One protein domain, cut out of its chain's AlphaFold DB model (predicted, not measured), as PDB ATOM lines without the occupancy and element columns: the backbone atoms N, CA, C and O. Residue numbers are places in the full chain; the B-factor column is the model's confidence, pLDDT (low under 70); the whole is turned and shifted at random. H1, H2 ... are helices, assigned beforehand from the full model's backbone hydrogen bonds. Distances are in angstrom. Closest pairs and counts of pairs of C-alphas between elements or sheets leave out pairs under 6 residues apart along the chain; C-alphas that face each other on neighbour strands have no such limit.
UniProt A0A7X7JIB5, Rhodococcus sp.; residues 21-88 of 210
ATOM      1  N   TRP A  21      56.918 -32.322  -1.601       81.75
ATOM      2  CA  TRP A  21      55.790 -32.338  -2.533       81.75
ATOM      3  C   TRP A  21      56.199 -31.886  -3.941       81.75
ATOM      4  O   TRP A  21      55.810 -32.515  -4.918       81.75
ATOM      5  N   ILE A  22      57.047 -30.857  -4.052       82.50
ATOM      6  CA  ILE A  22      57.592 -30.393  -5.342       82.50
ATOM      7  C   ILE A  22      58.485 -31.461  -5.991       82.50
ATOM      8  O   ILE A  22      58.536 -31.558  -7.213       82.50
ATOM      9  N   ALA A  23      59.206 -32.252  -5.192       80.56
ATOM     10  CA  ALA A  23      60.075 -33.304  -5.713       80.56
ATOM     11  C   ALA A  23      59.301 -34.534  -6.222       80.56
ATOM     12  O   ALA A  23      59.820 -35.260  -7.067       80.56
ATOM     13  N   GLU A  24      58.097 -34.773  -5.699       85.75
ATOM     14  CA  GLU A  24      57.304 -35.983  -5.948       85.75
ATOM     15  C   GLU A  24      56.092 -35.754  -6.863       85.75
ATOM     16  O   GLU A  24      55.558 -36.718  -7.407       85.75
ATOM     17  N   THR A  25      55.654 -34.506  -7.046       85.50
ATOM     18  CA  THR A  25      54.458 -34.193  -7.837       85.50
ATOM     19  C   THR A  25      54.825 -33.843  -9.269       85.50
ATOM     20  O   THR A  25      55.518 -32.858  -9.528       85.50
ATOM     21  N   GLU A  26      54.322 -34.638 -10.205       89.06
ATOM     22  CA  GLU A  26      54.361 -34.322 -11.627       89.06
ATOM     23  C   GLU A  26      53.260 -33.310 -11.967       89.06
ATOM     24  O   GLU A  26      52.151 -33.380 -11.437       89.06
ATOM     25  N   ILE A  27      53.582 -32.346 -12.830       90.00
ATOM     26  CA  ILE A  27      52.583 -31.427 -13.380       90.00
ATOM     27  C   ILE A  27      51.813 -32.212 -14.455       90.00
ATOM     28  O   ILE A  27      52.472 -32.737 -15.358       90.00
ATOM     29  N   PRO A  28      50.474 -32.325 -14.367       91.06
ATOM     30  CA  PRO A  28      49.665 -32.966 -15.403       91.06
ATOM     31  C   PRO A  28      49.960 -32.400 -16.799       91.06
ATOM     32  O   PRO A  28      50.310 -31.232 -16.944       91.06
ATOM     33  N   ALA A  29      49.855 -33.235 -17.836       92.69
ATOM     34  CA  ALA A  29      50.271 -32.865 -19.195       92.69
ATOM     35  C   ALA A  29      49.422 -31.742 -19.821       92.69
ATOM     36  O   ALA A  29      49.862 -31.084 -20.762       92.69
ATOM     37  N   ASP A  30      48.215 -31.551 -19.309       90.44
ATOM     38  CA  ASP A  30      47.241 -30.522 -19.654       90.44
ATOM     39  C   ASP A  30      47.364 -29.251 -18.794       90.44
ATOM     40  O   ASP A  30      46.662 -28.276 -19.045       90.44
ATOM     41  N   GLU A  31      48.293 -29.220 -17.834       88.06
ATOM     42  CA  GLU A  31      48.470 -28.112 -16.899       88.06
ATOM     43  C   GLU A  31      49.801 -27.377 -17.099       88.06
ATOM     44  O   GLU A  31      50.875 -27.964 -17.238       88.06
ATOM     45  N   ALA A  32      49.761 -26.044 -17.037       87.06
ATOM     46  CA  ALA A  32      50.974 -25.218 -17.061       87.06
ATOM     47  C   ALA A  32      51.693 -25.181 -15.695       87.06
ATOM     48  O   ALA A  32      52.855 -24.775 -15.599       87.06
ATOM     49  N   GLY A  33      51.005 -25.590 -14.627       88.44
ATOM     50  CA  GLY A  33      51.524 -25.681 -13.267       88.44
ATOM     51  C   GLY A  33      50.522 -26.375 -12.351       88.44
ATOM     52  O   GLY A  33      49.328 -26.351 -12.613       88.44
ATOM     53  N   TYR A  34      50.992 -26.989 -11.264       90.81
ATOM     54  CA  TYR A  34      50.126 -27.764 -10.377       90.81
ATOM     55  C   TYR A  34      50.436 -27.475  -8.909       90.81
ATOM     56  O   TYR A  34      51.597 -27.324  -8.520       90.81
ATOM     57  N   GLY A  35      49.394 -27.348  -8.088       89.94
ATOM     58  CA  GLY A  35      49.475 -26.878  -6.709       89.94
ATOM     59  C   GLY A  35      48.205 -27.155  -5.908       89.94
ATOM     60  O   GLY A  35      47.305 -27.867  -6.342       89.94
ATOM     61  N   ILE A  36      48.113 -26.594  -4.701       89.69
ATOM     62  CA  ILE A  36      46.917 -26.769  -3.860       89.69
ATOM     63  C   ILE A  36      45.677 -26.081  -4.451       89.69
ATOM     64  O   ILE A  36      44.565 -26.571  -4.283       89.69
ATOM     65  N   PHE A  37      45.863 -24.960  -5.154       91.50
ATOM     66  CA  PHE A  37      44.762 -24.226  -5.775       91.50
ATOM     67  C   PHE A  37      44.224 -24.930  -7.022       91.50
ATOM     68  O   PHE A  37      43.008 -24.961  -7.177       91.50
ATOM     69  N   THR A  38      45.081 -25.558  -7.838       91.06
ATOM     70  CA  THR A  38      44.629 -26.374  -8.981       91.06
ATOM     71  C   THR A  38      43.880 -27.608  -8.486       91.06
ATOM     72  O   THR A  38      42.736 -27.804  -8.852       91.06
ATOM     73  N   GLN A  39      44.407 -28.324  -7.487       90.94
ATOM     74  CA  GLN A  39      43.689 -29.448  -6.863       90.94
ATOM     75  C   GLN A  39      42.319 -29.059  -6.281       90.94
ATOM     76  O   GLN A  39      41.389 -29.867  -6.252       90.94
ATOM     77  N   LEU A  40      42.192 -27.846  -5.733       94.44
ATOM     78  CA  LEU A  40      40.906 -27.338  -5.256       94.44
ATOM     79  C   LEU A  40      39.974 -26.994  -6.425       94.44
ATOM     80  O   LEU A  40      38.777 -27.271  -6.344       94.44
ATOM     81  N   GLN A  41      40.517 -26.405  -7.490       95.00
ATOM     82  CA  GLN A  41      39.798 -26.119  -8.723       95.00
ATOM     83  C   GLN A  41      39.270 -27.410  -9.360       95.00
ATOM     84  O   GLN A  41      38.075 -27.466  -9.623       95.00
ATOM     85  N   ASP A  42      40.085 -28.460  -9.475       94.19
ATOM     86  CA  ASP A  42      39.694 -29.764 -10.030       94.19
ATOM     87  C   ASP A  42      38.491 -30.348  -9.292       94.19
ATOM     88  O   ASP A  42      37.474 -30.680  -9.891       94.19
ATOM     89  N   LYS A  43      38.542 -30.373  -7.955       96.12
ATOM     90  CA  LYS A  43      37.422 -30.858  -7.129       96.12
ATOM     91  C   LYS A  43      36.152 -30.025  -7.307       96.12
ATOM     92  O   LYS A  43      35.040 -30.556  -7.252       96.12
ATOM     93  N   SER A  44      36.309 -28.711  -7.465       97.81
ATOM     94  CA  SER A  44      35.191 -27.805  -7.721       97.81
ATOM     95  C   SER A  44      34.584 -28.064  -9.102       97.81
ATOM     96  O   SER A  44      33.364 -28.172  -9.215       97.81
ATOM     97  N   LEU A  45      35.424 -28.231 -10.126       96.81
ATOM     98  CA  LEU A  45      35.017 -28.544 -11.495       96.81
ATOM     99  C   LEU A  45      34.341 -29.913 -11.583       96.81
ATOM    100  O   LEU A  45      33.292 -30.014 -12.207       96.81
ATOM    101  N   ASP A  46      34.849 -30.933 -10.892       97.69
ATOM    102  CA  ASP A  46      34.213 -32.254 -10.816       97.69
ATOM    103  C   ASP A  46      32.803 -32.172 -10.215       97.69
ATOM    104  O   ASP A  46      31.864 -32.800 -10.708       97.69
ATOM    105  N   THR A  47      32.633 -31.361  -9.166       98.06
ATOM    106  CA  THR A  47      31.320 -31.137  -8.545       98.06
ATOM    107  C   THR A  47      30.375 -30.407  -9.504       98.06
ATOM    108  O   THR A  47      29.216 -30.795  -9.645       98.06
ATOM    109  N   GLN A  48      30.864 -29.364 -10.181       97.94
ATOM    110  CA  GLN A  48      30.088 -28.608 -11.169       97.94
ATOM    111  C   GLN A  48      29.697 -29.475 -12.370       97.94
ATOM    112  O   GLN A  48      28.542 -29.427 -12.788       97.94
ATOM    113  N   ARG A  49      30.612 -30.319 -12.866       98.12
ATOM    114  CA  ARG A  49      30.343 -31.298 -13.925       98.12
ATOM    115  C   ARG A  49      29.214 -32.235 -13.514       98.12
ATOM    116  O   ARG A  49      28.245 -32.336 -14.249       98.12
ATOM    117  N   GLY A  50      29.266 -32.825 -12.318       98.25
ATOM    118  CA  GLY A  50      28.193 -33.708 -11.846       98.25
ATOM    119  C   GLY A  50      26.824 -33.015 -11.743       98.25
ATOM    120  O   GLY A  50      25.792 -33.624 -12.028       98.25
ATOM    121  N   ILE A  51      26.791 -31.728 -11.377       98.00
ATOM    122  CA  ILE A  51      25.552 -30.929 -11.380       98.00
ATOM    123  C   ILE A  51      25.038 -30.721 -12.809       98.00
ATOM    124  O   ILE A  51      23.834 -30.852 -13.038       98.00
ATOM    125  N   ALA A  52      25.929 -30.393 -13.745       98.31
ATOM    126  CA  ALA A  52      25.596 -30.131 -15.139       98.31
ATOM    127  C   ALA A  52      25.143 -31.401 -15.880       98.31
ATOM    128  O   ALA A  52      24.105 -31.371 -16.534       98.31
ATOM    129  N   GLU A  53      25.838 -32.526 -15.690       98.38
ATOM    130  CA  GLU A  53      25.451 -33.854 -16.187       98.38
ATOM    131  C   GLU A  53      24.065 -34.240 -15.662       98.38
ATOM    132  O   GLU A  53      23.160 -34.537 -16.436       98.38
ATOM    133  N   SER A  54      23.846 -34.124 -14.347       98.06
ATOM    134  CA  SER A  54      22.539 -34.408 -13.752       98.06
ATOM    135  C   SER A  54      21.432 -33.498 -14.289       98.06
ATOM    136  O   SER A  54      20.282 -33.924 -14.373       98.06
ATOM    137  N   ALA A  55      21.736 -32.235 -14.593       98.00
ATOM    138  CA  ALA A  55      20.778 -31.314 -15.194       98.00
ATOM    139  C   ALA A  55      20.485 -31.665 -16.661       98.00
ATOM    140  O   ALA A  55      19.338 -31.548 -17.084       98.00
ATOM    141  N   ALA A  56      21.493 -32.113 -17.413       97.62
ATOM    142  CA  ALA A  56      21.349 -32.574 -18.790       97.62
ATOM    143  C   ALA A  56      20.505 -33.857 -18.879       97.62
ATOM    144  O   ALA A  56      19.602 -33.939 -19.708       97.62
ATOM    145  N   ASP A  57      20.725 -34.814 -17.973       97.12
ATOM    146  CA  ASP A  57      19.940 -36.056 -17.879       97.12
ATOM    147  C   ASP A  57      18.461 -35.810 -17.532       97.12
ATOM    148  O   ASP A  57      17.593 -36.630 -17.833       97.12
ATOM    149  N   ASP A  58      18.170 -34.681 -16.884       96.06
ATOM    150  CA  ASP A  58      16.831 -34.283 -16.444       96.06
ATOM    151  C   ASP A  58      16.114 -33.373 -17.461       96.06
ATOM    152  O   ASP A  58      14.988 -32.928 -17.224       96.06
ATOM    153  N   LEU A  59      16.742 -33.082 -18.608       96.25
ATOM    154  CA  LEU A  59      16.121 -32.288 -19.665       96.25
ATOM    155  C   LEU A  59      14.804 -32.917 -20.132       96.25
ATOM    156  O   LEU A  59      14.683 -34.123 -20.333       96.25
ATOM    157  N   GLY A  60      13.796 -32.066 -20.329       92.94
ATOM    158  CA  GLY A  60      12.437 -32.492 -20.666       92.94
ATOM    159  C   GLY A  60      11.570 -32.848 -19.453       92.94
ATOM    160  O   GLY A  60      10.356 -32.988 -19.610       92.94
ATOM    161  N   ASN A  61      12.143 -32.913 -18.246       90.00
ATOM    162  CA  ASN A  61      11.389 -33.022 -17.002       90.00
ATOM    163  C   ASN A  61      11.298 -31.643 -16.327       90.00
ATOM    164  O   ASN A  61      12.286 -31.082 -15.864       90.00
ATOM    165  N   GLY A  62      10.088 -31.092 -16.233       89.44
ATOM    166  CA  GLY A  62       9.847 -29.813 -15.560       89.44
ATOM    167  C   GLY A  62       9.858 -28.606 -16.498       89.44
ATOM    168  O   GLY A  62       9.521 -28.715 -17.675       89.44
ATOM    169  N   ASP A  63      10.154 -27.433 -15.940       94.81
ATOM    170  CA  ASP A  63      10.107 -26.162 -16.663       94.81
ATOM    171  C   ASP A  63      11.366 -25.969 -17.520       94.81
ATOM    172  O   ASP A  63      12.481 -25.866 -16.993       94.81
ATOM    173  N   ALA A  64      11.172 -25.900 -18.838       92.75
ATOM    174  CA  ALA A  64      12.235 -25.693 -19.814       92.75
ATOM    175  C   ALA A  64      12.934 -24.330 -19.658       92.75
ATOM    176  O   ALA A  64      14.096 -24.201 -20.033       92.75
ATOM    177  N   ASP A  65      12.270 -23.338 -19.053       95.38
ATOM    178  CA  ASP A  65      12.840 -22.008 -18.822       95.38
ATOM    179  C   ASP A  65      13.606 -21.895 -17.493       95.38
ATOM    180  O   ASP A  65      14.196 -20.846 -17.196       95.38
ATOM    181  N   SER A  66      13.644 -22.967 -16.694       97.25
ATOM    182  CA  SER A  66      14.382 -22.993 -15.431       97.25
ATOM    183  C   SER A  66      15.898 -22.923 -15.637       97.25
ATOM    184  O   SER A  66      16.441 -23.428 -16.620       97.25
ATOM    185  N   ASP A  67      16.616 -22.353 -14.664       97.31
ATOM    186  CA  ASP A  67      18.086 -22.299 -14.698       97.31
ATOM    187  C   ASP A  67      18.707 -23.698 -14.798       97.31
ATOM    188  O   ASP A  67      19.695 -23.892 -15.499       97.31
ATOM    189  N   ARG A  68      18.094 -24.701 -14.154       96.81
ATOM    190  CA  ARG A  68      18.532 -26.097 -14.256       96.81
ATOM    191  C   ARG A  68      18.430 -26.609 -15.693       96.81
ATOM    192  O   ARG A  68      19.402 -27.172 -16.183       96.81
ATOM    193  N   ALA A  69      17.303 -26.385 -16.368       97.38
ATOM    194  CA  ALA A  69      17.134 -26.791 -17.761       97.38
ATOM    195  C   ALA A  69      18.122 -26.061 -18.688       97.38
ATOM    196  O   ALA A  69      18.744 -26.692 -19.537       97.38
ATOM    197  N   LYS A  70      18.360 -24.760 -18.476       97.69
ATOM    198  CA  LYS A  70      19.356 -23.987 -19.241       97.69
ATOM    199  C   LYS A  70      20.781 -24.506 -19.050       97.69
ATOM    200  O   LYS A  70      21.510 -24.640 -20.028       97.69
ATOM    201  N   ILE A  71      21.169 -24.835 -17.814       97.81
ATOM    202  CA  ILE A  71      22.477 -25.438 -17.510       97.81
ATOM    203  C   ILE A  71      22.615 -26.793 -18.210       97.81
ATOM    204  O   ILE A  71      23.631 -27.038 -18.853       97.81
ATOM    205  N   GLY A  72      21.594 -27.650 -18.113       98.06
ATOM    206  CA  GLY A  72      21.592 -28.955 -18.771       98.06
ATOM    207  C   GLY A  72      21.712 -28.839 -20.290       98.06
ATOM    208  O   GLY A  72      22.524 -29.534 -20.894       98.06
ATOM    209  N   ALA A  73      20.955 -27.924 -20.902       97.75
ATOM    210  CA  ALA A  73      20.966 -27.702 -22.344       97.75
ATOM    211  C   ALA A  73      22.320 -27.171 -22.833       97.75
ATOM    212  O   ALA A  73      22.855 -27.684 -23.813       97.75
ATOM    213  N   LEU A  74      22.905 -26.199 -22.123       97.56
ATOM    214  CA  LEU A  74      24.231 -25.663 -22.439       97.56
ATOM    215  C   LEU A  74      25.324 -26.732 -22.304       97.56
ATOM    216  O   LEU A  74      26.215 -26.826 -23.147       97.56
ATOM    217  N   TYR A  75      25.258 -27.549 -21.251       98.00
ATOM    218  CA  TYR A  75      26.210 -28.637 -21.055       98.00
ATOM    219  C   TYR A  75      26.091 -29.684 -22.168       98.00
ATOM    220  O   TYR A  75      27.092 -30.037 -22.786       98.00
ATOM    221  N   GLN A  76      24.869 -30.122 -22.482       97.38
ATOM    222  CA  GLN A  76      24.623 -31.080 -23.560       97.38
ATOM    223  C   GLN A  76      25.107 -30.551 -24.914       97.38
ATOM    224  O   GLN A  76      25.753 -31.296 -25.647       97.38
ATOM    225  N   SER A  77      24.858 -29.276 -25.237       96.31
ATOM    226  CA  SER A  77      25.302 -28.699 -26.509       96.31
ATOM    227  C   SER A  77      26.824 -28.612 -26.618       96.31
ATOM    228  O   SER A  77      27.360 -28.745 -27.710       96.31
ATOM    229  N   ALA A  78      27.527 -28.389 -25.502       96.50
ATOM    230  CA  ALA A  78      28.987 -28.343 -25.482       96.50
ATOM    231  C   ALA A  78      29.635 -29.738 -25.557       96.50
ATOM    232  O   ALA A  78      30.761 -29.852 -26.030       96.50
ATOM    233  N   MET A  79      28.951 -30.784 -25.078       97.62
ATOM    234  CA  MET A  79      29.461 -32.163 -25.080       97.62
ATOM    235  C   MET A  79      29.147 -32.940 -26.370       97.62
ATOM    236  O   MET A  79      29.685 -34.030 -26.564       97.62
ATOM    237  N   ASP A  80      28.292 -32.419 -27.257       97.56
ATOM    238  CA  ASP A  80      27.981 -33.054 -28.546       97.56
ATOM    239  C   ASP A  80      29.053 -32.739 -29.605       97.56
ATOM    240  O   ASP A  80      28.834 -31.994 -30.562       97.56
ATOM    241  N   GLU A  81      30.242 -33.326 -29.427       97.56
ATOM    242  CA  GLU A  81      31.379 -33.177 -30.351       97.56
ATOM    243  C   GLU A  81      31.009 -33.562 -31.785       97.56
ATOM    244  O   GLU A  81      31.447 -32.922 -32.736       97.56
ATOM    245  N   LYS A  82      30.149 -34.572 -31.957       98.00
ATOM    246  CA  LYS A  82      29.712 -35.014 -33.281       98.00
ATOM    247  C   LYS A  82      28.913 -33.918 -33.984       98.00
ATOM    248  O   LYS A  82      29.171 -33.652 -35.154       98.00
ATOM    249  N   ALA A  83      27.950 -33.301 -33.300       97.00
ATOM    250  CA  ALA A  83      27.193 -32.196 -33.875       97.00
ATOM    251  C   ALA A  83      28.106 -31.005 -34.201       97.00
ATOM    252  O   ALA A  83      27.962 -30.417 -35.271       97.00
ATOM    253  N   ILE A  84      29.064 -30.687 -33.321       97.06
ATOM    254  CA  ILE A  84      30.054 -29.616 -33.525       97.06
ATOM    255  C   ILE A  84      30.912 -29.891 -34.773       97.06
ATOM    256  O   ILE A  84      31.040 -29.021 -35.637       97.06
ATOM    257  N   ASP A  85      31.439 -31.106 -34.916       96.56
ATOM    258  CA  ASP A  85      32.250 -31.512 -36.068       96.56
ATOM    259  C   ASP A  85      31.443 -31.520 -37.374       96.56
ATOM    260  O   ASP A  85      31.961 -31.154 -38.432       96.56
ATOM    261  N   GLU A  86      30.168 -31.922 -37.320       97.19
ATOM    262  CA  GLU A  86      29.277 -31.946 -38.484       97.19
ATOM    263  C   GLU A  86      28.952 -30.538 -39.006       97.19
ATOM    264  O   GLU A  86      28.900 -30.345 -40.225       97.19
ATOM    265  N   VAL A  87      28.741 -29.554 -38.123       96.44
ATOM    266  CA  VAL A  87      28.461 -28.164 -38.538       96.44
ATOM    267  C   VAL A  87      29.725 -27.387 -38.907       96.44
ATOM    268  O   VAL A  87      29.655 -26.443 -39.700       96.44
ATOM    269  N   GLY A  88      30.884 -27.776 -38.367       95.25
ATOM    270  CA  GLY A  88      32.162 -27.118 -38.619       95.25
ATOM    271  C   GLY A  88      32.113 -25.619 -38.305       95.25
ATOM    272  O   GLY A  88      31.583 -25.198 -37.279       95.25
TER     273      GLY A  88
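What this domain is: This is residues 21 to 88 of the 210 residues of a protein of Rhodococcus sp. (UniProt A0A7X7JIB5). A small helix, H1, and a looping link lead into the long helix H2, whose far end makes a corner with H3. H2 is one arm of an open L, and H3 with H4 beyond it is the other. The printed part has 68 residues with four named helices, H1 to H4 in order, and no named strand: all helix. It is only just extended, close to loose, with radius of gyration of the C-alphas 16.7 A, and flat, 51 by 29 by 14 A.

How they stand to each other: H1, residues 21 to 24, is apart from H2, residues 36 to 57. H2 touches H3, residues 67 to 79, with residues 52 to 57 alone, about perpendicular at 77 degrees; the closest C-alphas, Ala 56 and Gly 72, are 3.6 A apart. H3 and H4, residues 81 to 87, meet only through their link. Every O i to N i+4 pair is within hydrogen-bond range in H2, H3 and H4; H1 is too short for one.

Where its parts are: H2 runs 31.8 A from C-alpha 36 at (46.917, -26.769, -3.860); H3 runs 18.3 A; H4 ends at C-alpha 87, (28.461, -28.164, -38.538).

The domain as a whole: The farthest C-alphas, Ala 23 and Asp 63, are 51.6 A apart. The link H1 to H2 is long. The printed part has no cut; no printed residue is under 70 in pLDDT.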